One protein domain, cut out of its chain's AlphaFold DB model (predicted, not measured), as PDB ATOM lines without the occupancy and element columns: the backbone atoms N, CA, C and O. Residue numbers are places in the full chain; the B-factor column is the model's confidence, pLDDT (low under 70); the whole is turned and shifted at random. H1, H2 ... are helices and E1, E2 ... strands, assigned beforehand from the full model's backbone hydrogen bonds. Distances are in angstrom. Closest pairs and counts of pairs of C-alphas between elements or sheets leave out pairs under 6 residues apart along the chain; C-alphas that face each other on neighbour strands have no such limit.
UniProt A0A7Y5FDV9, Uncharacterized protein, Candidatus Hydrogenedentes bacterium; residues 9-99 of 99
ATOM      1  N   GLY A   9     -55.318 -26.515 -28.002       67.38
ATOM      2  CA  GLY A   9     -56.521 -27.339 -28.139       67.38
ATOM      3  C   GLY A   9     -57.254 -27.190 -29.477       67.38
ATOM      4  O   GLY A   9     -57.686 -28.192 -30.032       67.38
ATOM      5  N   GLU A  10     -57.350 -25.981 -30.033       73.50
ATOM      6  CA  GLU A  10     -58.005 -25.724 -31.325       73.50
ATOM      7  C   GLU A  10     -57.181 -26.301 -32.484       73.50
ATOM      8  O   GLU A  10     -57.718 -26.944 -33.381       73.50
ATOM      9  N   VAL A  11     -55.851 -26.171 -32.419       74.06
ATOM     10  CA  VAL A  11     -54.938 -26.744 -33.423       74.06
ATOM     11  C   VAL A  11     -55.011 -28.273 -33.432       74.06
ATOM     12  O   VAL A  11     -55.050 -28.884 -34.500       74.06
ATOM     13  N   VAL A  12     -55.062 -28.902 -32.253       77.44
ATOM     14  CA  VAL A  12     -55.205 -30.362 -32.130       77.44
ATOM     15  C   VAL A  12     -56.578 -30.825 -32.618       77.44
ATOM     16  O   VAL A  12     -56.652 -31.816 -33.338       77.44
ATOM     17  N   ALA A  13     -57.652 -30.105 -32.283       77.69
ATOM     18  CA  ALA A  13     -59.001 -30.429 -32.742       77.69
ATOM     19  C   ALA A  13     -59.110 -30.378 -34.275       77.69
ATOM     20  O   ALA A  13     -59.581 -31.337 -34.883       77.69
ATOM     21  N   ASN A  14     -58.578 -29.323 -34.897       80.19
ATOM     22  CA  ASN A  14     -58.558 -29.181 -36.354       80.19
ATOM     23  C   ASN A  14     -57.735 -30.296 -37.019       80.19
ATOM     24  O   ASN A  14     -58.154 -30.859 -38.027       80.19
ATOM     25  N   ALA A  15     -56.587 -30.669 -36.441       76.81
ATOM     26  CA  ALA A  15     -55.775 -31.770 -36.957       76.81
ATOM     27  C   ALA A  15     -56.504 -33.128 -36.887       76.81
ATOM     28  O   ALA A  15     -56.369 -33.946 -37.797       76.81
ATOM     29  N   ILE A  16     -57.292 -33.366 -35.832       79.75
ATOM     30  CA  ILE A  16     -58.120 -34.574 -35.694       79.75
ATOM     31  C   ILE A  16     -59.263 -34.570 -36.717       79.75
ATOM     32  O   ILE A  16     -59.515 -35.599 -37.342       79.75
ATOM     33  N   GLU A  17     -59.931 -33.432 -36.915       81.00
ATOM     34  CA  GLU A  17     -61.009 -33.301 -37.901       81.00
ATOM     35  C   GLU A  17     -60.498 -33.564 -39.326       81.00
ATOM     36  O   GLU A  17     -61.097 -34.338 -40.073       81.00
ATOM     37  N   GLU A  18     -59.349 -32.992 -39.694       78.38
ATOM     38  CA  GLU A  18     -58.708 -33.258 -40.987       78.38
ATOM     39  C   GLU A  18     -58.313 -34.736 -41.141       78.38
ATOM     40  O   GLU A  18     -58.528 -35.326 -42.201       78.38
ATOM     41  N   ALA A  19     -57.827 -35.386 -40.077       75.81
ATOM     42  CA  ALA A  19     -57.527 -36.818 -40.109       75.81
ATOM     43  C   ALA A  19     -58.768 -37.685 -40.384       75.81
ATOM     44  O   ALA A  19     -58.653 -38.747 -41.002       75.81
ATOM     45  N   GLN A  20     -59.959 -37.239 -39.979       76.00
ATOM     46  CA  GLN A  20     -61.218 -37.952 -40.210       76.00
ATOM     47  C   GLN A  20     -61.753 -37.803 -41.644       76.00
ATOM     48  O   GLN A  20     -62.539 -38.642 -42.080       76.00
ATOM     49  N   LYS A  21     -61.290 -36.807 -42.416       80.50
ATOM     50  CA  LYS A  21     -61.708 -36.572 -43.816       80.50
ATOM     51  C   LYS A  21     -61.137 -37.593 -44.814       80.50
ATOM     52  O   LYS A  21     -61.419 -37.514 -46.007       80.50
ATOM     53  N   GLY A  22     -60.363 -38.576 -44.341       68.19
ATOM     54  CA  GLY A  22     -59.920 -39.743 -45.117       68.19
ATOM     55  C   GLY A  22     -58.709 -39.512 -46.026       68.19
ATOM     56  O   GLY A  22     -58.287 -40.430 -46.724       68.19
ATOM     57  N   THR A  23     -58.127 -38.311 -46.016       78.62
ATOM     58  CA  THR A  23     -56.951 -37.944 -46.825       78.62
ATOM     59  C   THR A  23     -55.622 -38.233 -46.125       78.62
ATOM     60  O   THR A  23     -54.585 -38.309 -46.782       78.62
ATOM     61  N   ILE A  24     -55.638 -38.419 -44.802       81.38
ATOM     62  CA  ILE A  24     -54.450 -38.728 -44.000       81.38
ATOM     63  C   ILE A  24     -54.321 -40.251 -43.849       81.38
ATOM     64  O   ILE A  24     -55.306 -40.900 -43.497       81.38
ATOM     65  N   PRO A  25     -53.139 -40.852 -44.079       84.00
ATOM     66  CA  PRO A  25     -52.934 -42.279 -43.849       84.00
ATOM     67  C   PRO A  25     -53.202 -42.675 -42.390       84.00
ATOM     68  O   PRO A  25     -52.574 -42.153 -41.469       84.00
ATOM     69  N   HIS A  26     -54.093 -43.646 -42.183       85.88
ATOM     70  CA  HIS A  26     -54.340 -44.259 -40.875       85.88
ATOM     71  C   HIS A  26     -53.532 -45.546 -40.754       85.88
ATOM     72  O   HIS A  26     -53.736 -46.490 -41.519       85.88
ATOM     73  N   ILE A  27     -52.624 -45.598 -39.784       90.50
ATOM     74  CA  ILE A  27     -51.779 -46.769 -39.537       90.50
ATOM     75  C   ILE A  27     -52.172 -47.367 -38.193       90.50
ATOM     76  O   ILE A  27     -52.037 -46.729 -37.153       90.50
ATOM     77  N   TYR A  28     -52.628 -48.617 -38.213       91.88
ATOM     78  CA  TYR A  28     -52.751 -49.415 -37.000       91.88
ATOM     79  C   TYR A  28     -51.460 -50.196 -36.764       91.88
ATOM     80  O   TYR A  28     -51.002 -50.920 -37.654       91.88
ATOM     81  N   ALA A  29     -50.926 -50.095 -35.550       94.69
ATOM     82  CA  ALA A  29     -49.771 -50.848 -35.099       94.69
ATOM     83  C   ALA A  29     -50.020 -51.393 -33.691       94.69
ATOM     84  O   ALA A  29     -50.557 -50.693 -32.837       94.69
ATOM     85  N   ASN A  30     -49.628 -52.641 -33.457       92.81
ATOM     86  CA  ASN A  30     -49.681 -53.301 -32.147       92.81
ATOM     87  C   ASN A  30     -48.311 -53.808 -31.681       92.81
ATOM     88  O   ASN A  30     -48.200 -54.439 -30.634       92.81
ATOM     89  N   GLY A  31     -47.270 -53.522 -32.456       93.50
ATOM     90  CA  GLY A  31     -45.881 -53.726 -32.092       93.50
ATOM     91  C   GLY A  31     -45.023 -52.652 -32.740       93.50
ATOM     92  O   GLY A  31     -45.462 -51.951 -33.659       93.50
ATOM     93  N   PHE A  32     -43.798 -52.514 -32.258       95.88
ATOM     94  CA  PHE A  32     -42.802 -51.661 -32.879       95.88
ATOM     95  C   PHE A  32     -41.396 -52.124 -32.506       95.88
ATOM     96  O   PHE A  32     -41.188 -52.770 -31.482       95.88
ATOM     97  N   THR A  33     -40.421 -51.740 -33.321       94.94
ATOM     98  CA  THR A  33     -39.004 -51.770 -32.954       94.94
ATOM     99  C   THR A  33     -38.394 -50.396 -33.198       94.94
ATOM    100  O   THR A  33     -38.901 -49.627 -34.018       94.94
ATOM    101  N   ASN A  34     -37.339 -50.062 -32.461       95.44
ATOM    102  CA  ASN A  34     -36.655 -48.784 -32.577       95.44
ATOM    103  C   ASN A  34     -35.161 -48.976 -32.856       95.44
ATOM    104  O   ASN A  34     -34.552 -49.963 -32.450       95.44
ATOM    105  N   ALA A  35     -34.585 -48.023 -33.580       96.25
ATOM    106  CA  ALA A  35     -33.160 -47.945 -33.861       96.25
ATOM    107  C   ALA A  35     -32.686 -46.492 -33.745       96.25
ATOM    108  O   ALA A  35     -33.446 -45.556 -34.000       96.25
ATOM    109  N   LEU A  36     -31.421 -46.310 -33.364       96.31
ATOM    110  CA  LEU A  36     -30.773 -45.002 -33.307       96.31
ATOM    111  C   LEU A  36     -30.013 -44.743 -34.608       96.31
ATOM    112  O   LEU A  36     -29.160 -45.542 -34.998       96.31
ATOM    113  N   GLY A  37     -30.308 -43.618 -35.252       90.25
ATOM    114  CA  GLY A  37     -29.486 -43.046 -36.311       90.25
ATOM    115  C   GLY A  37     -28.509 -42.005 -35.763       90.25
ATOM    116  O   GLY A  37     -28.436 -41.746 -34.561       90.25
ATOM    117  N   SER A  38     -27.741 -41.372 -36.652       89.81
ATOM    118  CA  SER A  38     -26.744 -40.360 -36.267       89.81
ATOM    119  C   SER A  38     -27.353 -39.047 -35.754       89.81
ATOM    120  O   SER A  38     -26.645 -38.245 -35.150       89.81
ATOM    121  N   GLY A  39     -28.643 -38.807 -35.998       93.06
ATOM    122  CA  GLY A  39     -29.348 -37.596 -35.557       93.06
ATOM    123  C   GLY A  39     -30.843 -37.789 -35.289       93.06
ATOM    124  O   GLY A  39     -31.552 -36.822 -35.002       93.06
ATOM    125  N   ASP A  40     -31.330 -39.019 -35.402       96.25
ATOM    126  CA  ASP A  40     -32.739 -39.367 -35.344       96.25
ATOM    127  C   ASP A  40     -32.961 -40.748 -34.711       96.25
ATOM    128  O   ASP A  40     -32.036 -41.496 -34.385       96.25
ATOM    129  N   ILE A  41     -34.232 -41.050 -34.480       97.69
ATOM    130  CA  ILE A  41     -34.742 -42.347 -34.067       97.69
ATOM    131  C   ILE A  41     -35.631 -42.856 -35.190       97.69
ATOM    132  O   ILE A  41     -36.566 -42.174 -35.618       97.69
ATOM    133  N   VAL A  42     -35.361 -44.082 -35.617       97.62
ATOM    134  CA  VAL A  42     -36.212 -44.822 -36.542       97.62
ATOM    135  C   VAL A  42     -37.122 -45.720 -35.719       97.62
ATOM    136  O   VAL A  42     -36.643 -46.519 -34.919       97.62
ATOM    137  N   VAL A  43     -38.431 -45.608 -35.916       97.19
ATOM    138  CA  VAL A  43     -39.433 -46.499 -35.328       97.19
ATOM    139  C   VAL A  43     -40.110 -47.264 -36.452       97.19
ATOM    140  O   VAL A  43     -40.784 -46.679 -37.298       97.19
ATOM    141  N   VAL A  44     -39.950 -48.583 -36.461       96.62
ATOM    142  CA  VAL A  44     -40.668 -49.464 -37.383       96.62
ATOM    143  C   VAL A  44     -41.912 -49.959 -36.668       96.62
ATOM    144  O   VAL A  44     -41.821 -50.740 -35.724       96.62
ATOM    145  N   LEU A  45     -43.071 -49.494 -37.118       96.81
ATOM    146  CA  LEU A  45     -44.371 -49.940 -36.638       96.81
ATOM    147  C   LEU A  45     -44.710 -51.297 -37.250       96.81
ATOM    148  O   LEU A  45     -44.457 -51.528 -38.432       96.81
ATOM    149  N   GLN A  46     -45.323 -52.178 -36.466       95.75
ATOM    150  CA  GLN A  46     -45.681 -53.533 -36.873       95.75
ATOM    151  C   GLN A  46     -47.171 -53.798 -36.662       95.75
ATOM    152  O   GLN A  46     -47.772 -53.335 -35.689       95.75
ATOM    153  N   ARG A  47     -47.752 -54.601 -37.557       94.31
ATOM    154  CA  ARG A  47     -49.122 -55.113 -37.439       94.31
ATOM    155  C   ARG A  47     -49.086 -56.631 -37.427       94.31
ATOM    156  O   ARG A  47     -48.978 -57.249 -38.478       94.31
ATOM    157  N   ASN A  48     -49.206 -57.217 -36.238       89.94
ATOM    158  CA  ASN A  48     -49.104 -58.662 -36.006       89.94
ATOM    159  C   ASN A  48     -47.748 -59.257 -36.439       89.94
ATOM    160  O   ASN A  48     -47.701 -60.382 -36.928       89.94
ATOM    161  N   GLY A  49     -46.655 -58.500 -36.283       88.62
ATOM    162  CA  GLY A  49     -45.287 -58.919 -36.622       88.62
ATOM    163  C   GLY A  49     -44.707 -58.228 -37.866       88.62
ATOM    164  O   GLY A  49     -43.674 -57.569 -37.744       88.62
ATOM    165  N   PRO A  50     -45.341 -58.317 -39.051       94.06
ATOM    166  CA  PRO A  50     -44.863 -57.636 -40.252       94.06
ATOM    167  C   PRO A  50     -44.786 -56.103 -40.108       94.06
ATOM    168  O   PRO A  50     -45.652 -55.514 -39.448       94.06
ATOM    169  N   PRO A  51     -43.806 -55.439 -40.757       95.12
ATOM    170  CA  PRO A  51     -43.742 -53.981 -40.827       95.12
ATOM    171  C   PRO A  51     -44.997 -53.382 -41.472       95.12
ATOM    172  O   PRO A  51     -45.424 -53.811 -42.542       95.12
ATOM    173  N   ALA A  52     -45.563 -52.370 -40.823       95.44
ATOM    174  CA  ALA A  52     -46.734 -51.624 -41.274       95.44
ATOM    175  C   ALA A  52     -46.379 -50.195 -41.707       95.44
ATOM    176  O   ALA A  52     -46.983 -49.674 -42.641       95.44
ATOM    177  N   ALA A  53     -45.407 -49.562 -41.042       96.25
ATOM    178  CA  ALA A  53     -44.910 -48.232 -41.389       96.25
ATOM    179  C   ALA A  53     -43.545 -47.955 -40.744       96.25
ATOM    180  O   ALA A  53     -43.136 -48.648 -39.813       96.25
ATOM    181  N   VAL A  54     -42.867 -46.906 -41.211       96.00
ATOM    182  CA  VAL A  54     -41.620 -46.399 -40.626       96.00
ATOM    183  C   VAL A  54     -41.799 -44.929 -40.266       96.00
ATOM    184  O   VAL A  54     -42.256 -44.140 -41.091       96.00
ATOM    185  N   LEU A  55     -41.429 -44.563 -39.041       95.50
ATOM    186  CA  LEU A  55     -41.390 -43.189 -38.552       95.50
ATOM    187  C   LEU A  55     -39.937 -42.804 -38.277       95.50
ATOM    188  O   LEU A  55     -39.288 -43.431 -37.445       95.50
ATOM    189  N   ASN A  56     -39.443 -41.763 -38.941       96.88
ATOM    190  CA  ASN A  56     -38.149 -41.157 -38.628       96.88
ATOM    191  C   ASN A  56     -38.398 -39.877 -37.837       96.88
ATOM    192  O   ASN A  56     -39.116 -38.988 -38.299       96.88
ATOM    193  N   LEU A  57     -37.838 -39.789 -36.638       97.50
ATOM    194  CA  LEU A  57     -38.069 -38.685 -35.715       97.50
ATOM    195  C   LEU A  57     -36.730 -38.133 -35.249       97.50
ATOM    196  O   LEU A  57     -35.893 -38.889 -34.773       97.50
ATOM    197  N   SER A  58     -36.537 -36.813 -35.287       97.81
ATOM    198  CA  SER A  58     -35.397 -36.209 -34.590       97.81
ATOM    199  C   SER A  58     -35.429 -36.574 -33.098       97.81
ATOM    200  O   SER A  58     -36.497 -36.839 -32.537       97.81
ATOM    201  N   PHE A  59     -34.281 -36.543 -32.418       97.19
ATOM    202  CA  PHE A  59     -34.222 -36.885 -30.990       97.19
ATOM    203  C   PHE A  59     -35.196 -36.075 -30.125       97.19
ATOM    204  O   PHE A  59     -35.839 -36.621 -29.227       97.19
ATOM    205  N   THR A  60     -35.351 -34.781 -30.409       97.56
ATOM    206  CA  THR A  60     -36.264 -33.903 -29.665       97.56
ATOM    207  C   THR A  60     -37.730 -34.238 -29.932       97.56
ATOM    208  O   THR A  60     -38.528 -34.258 -28.990       97.56
ATOM    209  N   ALA A  61     -38.087 -34.565 -31.178       97.44
ATOM    210  CA  ALA A  61     -39.435 -35.004 -31.529       97.44
ATOM    211  C   ALA A  61     -39.763 -36.354 -30.878       97.44
ATOM    212  O   ALA A  61     -40.812 -36.492 -30.251       97.44
ATOM    213  N   ALA A  62     -38.843 -37.320 -30.941       97.06
ATOM    214  CA  ALA A  62     -39.012 -38.632 -30.327       97.06
ATOM    215  C   ALA A  62     -39.149 -38.544 -28.798       97.06
ATOM    216  O   ALA A  62     -40.044 -39.159 -28.218       97.06
ATOM    217  N   LYS A  63     -38.319 -37.721 -28.138       97.06
ATOM    218  CA  LYS A  63     -38.421 -37.477 -26.692       97.06
ATOM    219  C   LYS A  63     -39.769 -36.868 -26.313       97.06
ATOM    220  O   LYS A  63     -40.412 -37.351 -25.383       97.06
ATOM    221  N   SER A  64     -40.203 -35.845 -27.048       97.81
ATOM    222  CA  SER A  64     -41.478 -35.166 -26.797       97.81
ATOM    223  C   SER A  64     -42.670 -36.105 -27.006       97.81
ATOM    224  O   SER A  64     -43.600 -36.103 -26.202       97.81
ATOM    225  N   LEU A  65     -42.628 -36.939 -28.051       96.62
ATOM    226  CA  LEU A  65     -43.640 -37.962 -28.309       96.62
ATOM    227  C   LEU A  65     -43.708 -38.974 -27.158       96.62
ATOM    228  O   LEU A  65     -44.787 -39.218 -26.628       96.62
ATOM    229  N   SER A  66     -42.560 -39.511 -26.735       96.88
ATOM    230  CA  SER A  66     -42.473 -40.463 -25.620       96.88
ATOM    231  C   SER A  66     -43.072 -39.897 -24.328       96.88
ATOM    232  O   SER A  66     -43.857 -40.580 -23.675       96.88
ATOM    233  N   GLN A  67     -42.761 -38.645 -23.981       98.12
ATOM    234  CA  GLN A  67     -43.303 -38.003 -22.779       98.12
ATOM    235  C   GLN A  67     -44.822 -37.824 -22.860       98.12
ATOM    236  O   GLN A  67     -45.527 -38.228 -21.939       98.12
ATOM    237  N   LYS A  68     -45.334 -37.309 -23.983       96.94
ATOM    238  CA  LYS A  68     -46.776 -37.092 -24.181       96.94
ATOM    239  C   LYS A  68     -47.576 -38.394 -24.162       96.94
ATOM    240  O   LYS A  68     -48.660 -38.434 -23.591       96.94
ATOM    241  N   LEU A  69     -47.052 -39.459 -24.769       96.44
ATOM    242  CA  LEU A  69     -47.698 -40.773 -24.725       96.44
ATOM    243  C   LEU A  69     -47.728 -41.329 -23.299       96.44
ATOM    244  O   LEU A  69     -48.764 -41.823 -22.864       96.44
ATOM    245  N   ASN A  70     -46.625 -41.197 -22.557       97.12
ATOM    246  CA  ASN A  70     -46.556 -41.655 -21.172       97.12
ATOM    247  C   ASN A  70     -47.532 -40.896 -20.260       97.12
ATOM    248  O   ASN A  70     -48.190 -41.506 -19.427       97.12
ATOM    249  N   GLU A  71     -47.674 -39.580 -20.446       97.56
ATOM    250  CA  GLU A  71     -48.665 -38.765 -19.729       97.56
ATOM    251  C   GLU A  71     -50.102 -39.234 -20.003       97.56
ATOM    252  O   GLU A  71     -50.898 -39.360 -19.075       97.56
ATOM    253  N   LEU A  72     -50.442 -39.532 -21.262       96.50
ATOM    254  CA  LEU A  72     -51.772 -40.032 -21.626       96.50
ATOM    255  C   LEU A  72     -52.069 -41.403 -21.008       96.50
ATOM    256  O   LEU A  72     -53.169 -41.608 -20.493       96.50
ATOM    257  N   ILE A  73     -51.096 -42.320 -21.035       97.44
ATOM    258  CA  ILE A  73     -51.226 -43.649 -20.419       97.44
ATOM    259  C   ILE A  73     -51.404 -43.507 -18.907       97.44
ATOM    260  O   ILE A  73     -52.384 -44.016 -18.371       97.44
ATOM    261  N   ALA A  74     -50.538 -42.743 -18.237       97.12
ATOM    262  CA  ALA A  74     -50.614 -42.533 -16.792       97.12
ATOM    263  C   ALA A  74     -51.969 -41.945 -16.361       97.12
ATOM    264  O   ALA A  74     -52.546 -42.367 -15.361       97.12
ATOM    265  N   ASN A  75     -52.517 -41.007 -17.141       97.69
ATOM    266  CA  ASN A  75     -53.848 -40.457 -16.891       97.69
ATOM    267  C   ASN A  75     -54.948 -41.523 -17.021       97.69
ATOM    268  O   ASN A  75     -55.848 -41.579 -16.184       97.69
ATOM    269  N   LEU A  76     -54.888 -42.377 -18.045       97.12
ATOM    270  CA  LEU A  76     -55.858 -43.459 -18.235       97.12
ATOM    271  C   LEU A  76     -55.794 -44.493 -17.100       97.12
ATOM    272  O   LEU A  76     -56.831 -44.912 -16.582       97.12
ATOM    273  N   GLU A  77     -54.593 -44.888 -16.685       98.06
ATOM    274  CA  GLU A  77     -54.390 -45.821 -15.572       98.06
ATOM    275  C   GLU A  77     -54.908 -45.239 -14.253       98.06
ATOM    276  O   GLU A  77     -55.627 -45.915 -13.519       98.06
ATOM    277  N   ALA A  78     -54.640 -43.956 -13.989       97.69
ATOM    278  CA  ALA A  78     -55.149 -43.263 -12.808       97.69
ATOM    279  C   ALA A  78     -56.687 -43.195 -12.783       97.69
ATOM    280  O   ALA A  78     -57.294 -43.376 -11.729       97.69
ATOM    281  N   LEU A  79     -57.323 -42.961 -13.936       97.62
ATOM    282  CA  LEU A  79     -58.784 -42.901 -14.049       97.62
ATOM    283  C   LEU A  79     -59.453 -44.273 -13.908       97.62
ATOM    284  O   LEU A  79     -60.575 -44.357 -13.414       97.62
ATOM    285  N   THR A  80     -58.798 -45.336 -14.370       97.56
ATOM    286  CA  THR A  80     -59.382 -46.686 -14.401       97.56
ATOM    287  C   THR A  80     -58.985 -47.552 -13.210       97.56
ATOM    288  O   THR A  80     -59.633 -48.565 -12.961       97.56
ATOM    289  N   GLY A  81     -57.927 -47.180 -12.486       97.25
ATOM    290  CA  GLY A  81     -57.334 -47.987 -11.420       97.25
ATOM    291  C   GLY A  81     -56.589 -49.231 -11.919       97.25
ATOM    292  O   GLY A  81     -56.194 -50.058 -11.101       97.25
ATOM    293  N   ASN A  82     -56.403 -49.384 -13.234       96.38
ATOM    294  CA  ASN A  82     -55.734 -50.533 -13.838       96.38
ATOM    295  C   ASN A  82     -54.372 -50.131 -14.399       96.38
ATOM    296  O   ASN A  82     -54.266 -49.109 -15.070       96.38
ATOM    297  N   THR A  83     -53.362 -50.976 -14.197       95.94
ATOM    298  CA  THR A  83     -52.062 -50.855 -14.870       95.94
ATOM    299  C   THR A  83     -52.102 -51.596 -16.206       95.94
ATOM    300  O   THR A  83     -52.445 -52.779 -16.265       95.94
ATOM    301  N   ILE A  84     -51.749 -50.902 -17.282       95.31
ATOM    302  CA  ILE A  84     -51.619 -51.440 -18.630       95.31
ATOM    303  C   ILE A  84     -50.234 -52.077 -18.747       95.31
ATOM    304  O   ILE A  84     -49.206 -51.408 -18.669       95.31
ATOM    305  N   MET A  85     -50.206 -53.390 -18.958       95.25
ATOM    306  CA  MET A  85     -48.963 -54.121 -19.199       95.25
ATOM    307  C   MET A  85     -48.321 -53.692 -20.524       95.25
ATOM    308  O   MET A  85     -49.009 -53.518 -21.533       95.25
ATOM    309  N   THR A  86     -46.994 -53.596 -20.546       94.69
ATOM    310  CA  THR A  86     -46.237 -53.441 -21.792       94.69
ATOM    311  C   THR A  86     -46.167 -54.765 -22.564       94.69
ATOM    312  O   THR A  86     -46.409 -55.846 -22.020       94.69
ATOM    313  N   THR A  87     -45.784 -54.711 -23.844       90.31
ATOM    314  CA  THR A  87     -45.532 -55.922 -24.646       90.31
ATOM    315  C   THR A  87     -44.456 -56.812 -24.013       90.31
ATOM    316  O   THR A  87     -44.575 -58.036 -24.043       90.31
ATOM    317  N   ASP A  88     -43.443 -56.213 -23.380       90.88
ATOM    318  CA  ASP A  88     -42.380 -56.948 -22.693       90.88
ATOM    319  C   ASP A  88     -42.893 -57.632 -21.422       90.88
ATOM    320  O   ASP A  88     -42.556 -58.788 -21.167       90.88
ATOM    321  N   ASP A  89     -43.768 -56.976 -20.654       94.12
ATOM    322  CA  ASP A  89     -44.408 -57.590 -19.483       94.12
ATOM    323  C   ASP A  89     -45.218 -58.831 -19.873       94.12
ATOM    324  O   ASP A  89     -45.155 -59.863 -19.195       94.12
ATOM    325  N   ILE A  90     -45.951 -58.751 -20.989       92.19
ATOM    326  CA  ILE A  90     -46.724 -59.871 -21.539       92.19
ATOM    327  C   ILE A  90     -45.786 -61.007 -21.953       92.19
ATOM    328  O   ILE A  90     -45.984 -62.147 -21.523       92.19
ATOM    329  N   ASN A  91     -44.746 -60.711 -22.737       88.25
ATOM    330  CA  ASN A  91     -43.780 -61.713 -23.198       88.25
ATOM    331  C   ASN A  91     -43.107 -62.424 -22.016       88.25
ATOM    332  O   ASN A  91     -43.117 -63.653 -21.941       88.25
ATOM    333  N   ASN A  92     -42.627 -61.659 -21.034       92.25
ATOM    334  CA  ASN A  92     -42.004 -62.191 -19.826       92.25
ATOM    335  C   ASN A  92     -42.964 -63.069 -19.005       92.25
ATOM    336  O   ASN A  92     -42.557 -64.085 -18.437       92.25
ATOM    337  N   SER A  93     -44.244 -62.696 -18.925       91.56
ATOM    338  CA  SER A  93     -45.263 -63.464 -18.194       91.56
ATOM    339  C   SER A  93     -45.586 -64.793 -18.882       91.56
ATOM    340  O   SER A  93     -45.714 -65.829 -18.222       91.56
ATOM    341  N   LEU A  94     -45.662 -64.788 -20.215       90.75
ATOM    342  CA  LEU A  94     -45.883 -65.993 -21.015       90.75
ATOM    343  C   LEU A  94     -44.693 -66.956 -20.952       90.75
ATOM    344  O   LEU A  94     -44.899 -68.163 -20.834       90.75
ATOM    345  N   GLU A  95     -43.458 -66.450 -20.988       90.06
ATOM    346  CA  GLU A  95     -42.257 -67.284 -20.864       90.06
ATOM    347  C   GLU A  95     -42.158 -67.973 -19.502       90.06
ATOM    348  O   GLU A  95     -41.842 -69.161 -19.433       90.06
ATOM    349  N   LYS A  96     -42.471 -67.254 -18.417       83.62
ATOM    350  CA  LYS A  96     -42.505 -67.826 -17.062       83.62
ATOM    351  C   LYS A  96     -43.553 -68.926 -16.922       83.62
ATOM    352  O   LYS A  96     -43.297 -69.902 -16.236       83.62
ATOM    353  N   SER A  97     -44.698 -68.782 -17.587       79.44
ATOM    354  CA  SER A  97     -45.806 -69.746 -17.509       79.44
ATOM    355  C   SER A  97     -45.544 -71.050 -18.280       79.44
ATOM    356  O   SER A  97     -46.292 -72.010 -18.128       79.44
ATOM    357  N   ARG A  98     -44.518 -71.082 -19.145       74.44
ATOM    358  CA  ARG A  98     -44.122 -72.257 -19.945       74.44
ATOM    359  C   ARG A  98     -43.029 -73.114 -19.290       74.44
ATOM    360  O   ARG A  98     -42.678 -74.143 -19.864       74.44
ATOM    361  N   LYS A  99     -42.467 -72.674 -18.161       53.88
ATOM    362  CA  LYS A  99     -41.479 -73.416 -17.364       53.88
ATOM    363  C   LYS A  99     -42.166 -74.146 -16.220       53.88
ATOM    364  O   LYS A  99     -41.692 -75.257 -15.907       53.88
TER     365      LYS A  99
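What this domain is: This is residues 9 to 99 of the 99 residues of an uncharacterized protein of Candidatus Hydrogenedentes bacterium (UniProt A0A7Y5FDV9). A small, twisted sheet of three antiparallel strands has one long helix, H2, rising out of it from the end of E3, and H2 packs on the sheet with its first turns, residues 59 to 65. Two shorter helices lie at the far ends of the model: residues 9 to 14 and 17 to 20 of H1 stick out at one end, and residues 88 to 97 of H3 at the other; the frame is open, and no helix touches another. The printed part has 91 residues, with three named helices and three named strands in the order H1 E1 E2 E3 H2 H3; the sheet runs E1 - E2 - E3, and the class is mixed, helices and strands. The whole is loose, with a radius of gyration of the C-alphas of 16.3 A and spans of 50 by 37 by 27 A.

Where its parts are: The sheet is made of E1, residues 31 to 36, E2, residues 40 to 46, and E3, residues 51 to 58, which is 20.6 A long. E1 begins at C-alpha 31, at (-45.881, -53.726, -32.092). H2 follows E3 directly, residues 59 to 80, 31.7 A long, and ends at C-alpha 80, at (-59.382, -46.686, -14.401). H1, residues 9 to 20, is 16.7 A long and begins at C-alpha 9, at (-56.521, -27.339, -28.139). H3, residues 87 to 97, is 15.6 A long.

How they stand to each other: The three strands form a meander, each strand the antiparallel neighbour of the one before. E1 and E2 are a hairpin at 160 degrees, with N 33 and O 44 at 3.0 A and N 44 and O 33 at 2.9 A, within hydrogen-bond range. E2 and E3 are a hairpin at 162 degrees, with N 43 and O 55 at 2.8 A. E1 and E3 are the edge strands. The sheet is twisted, its C-alphas lying up to 4.1 A off the best plane. H2 is on one face of it, which gives two layers, a helix on one face of a sheet. H2 lies over E3 at a height over the sheet of 16.8 A, and it stands up from the sheet, its line rising 57 degrees out of the local plane. The closest C-alphas of E2 and H2 are those of Asp 40 and Phe 59, 5.2 A apart. H3 is not on the sheet; the closest C-alphas of E1 and H3 are those of Gly 31 and Thr 87, 7.8 A apart. H2 and H3 are apart, and H1 is not on the sheet and is apart from both. In H1, H2 and H3 every O i to N i+4 pair is within hydrogen-bond range.

The domain as a whole: The C-alphas farthest apart are those of Glu 10 and Lys 99, 52.4 A. The printed part has no cut. No link is long; those from H1 to E1 and from H2 to H3 are short. The mean pLDDT of the printed part is 90.7, and residues 9, 22 and 99 are under 70.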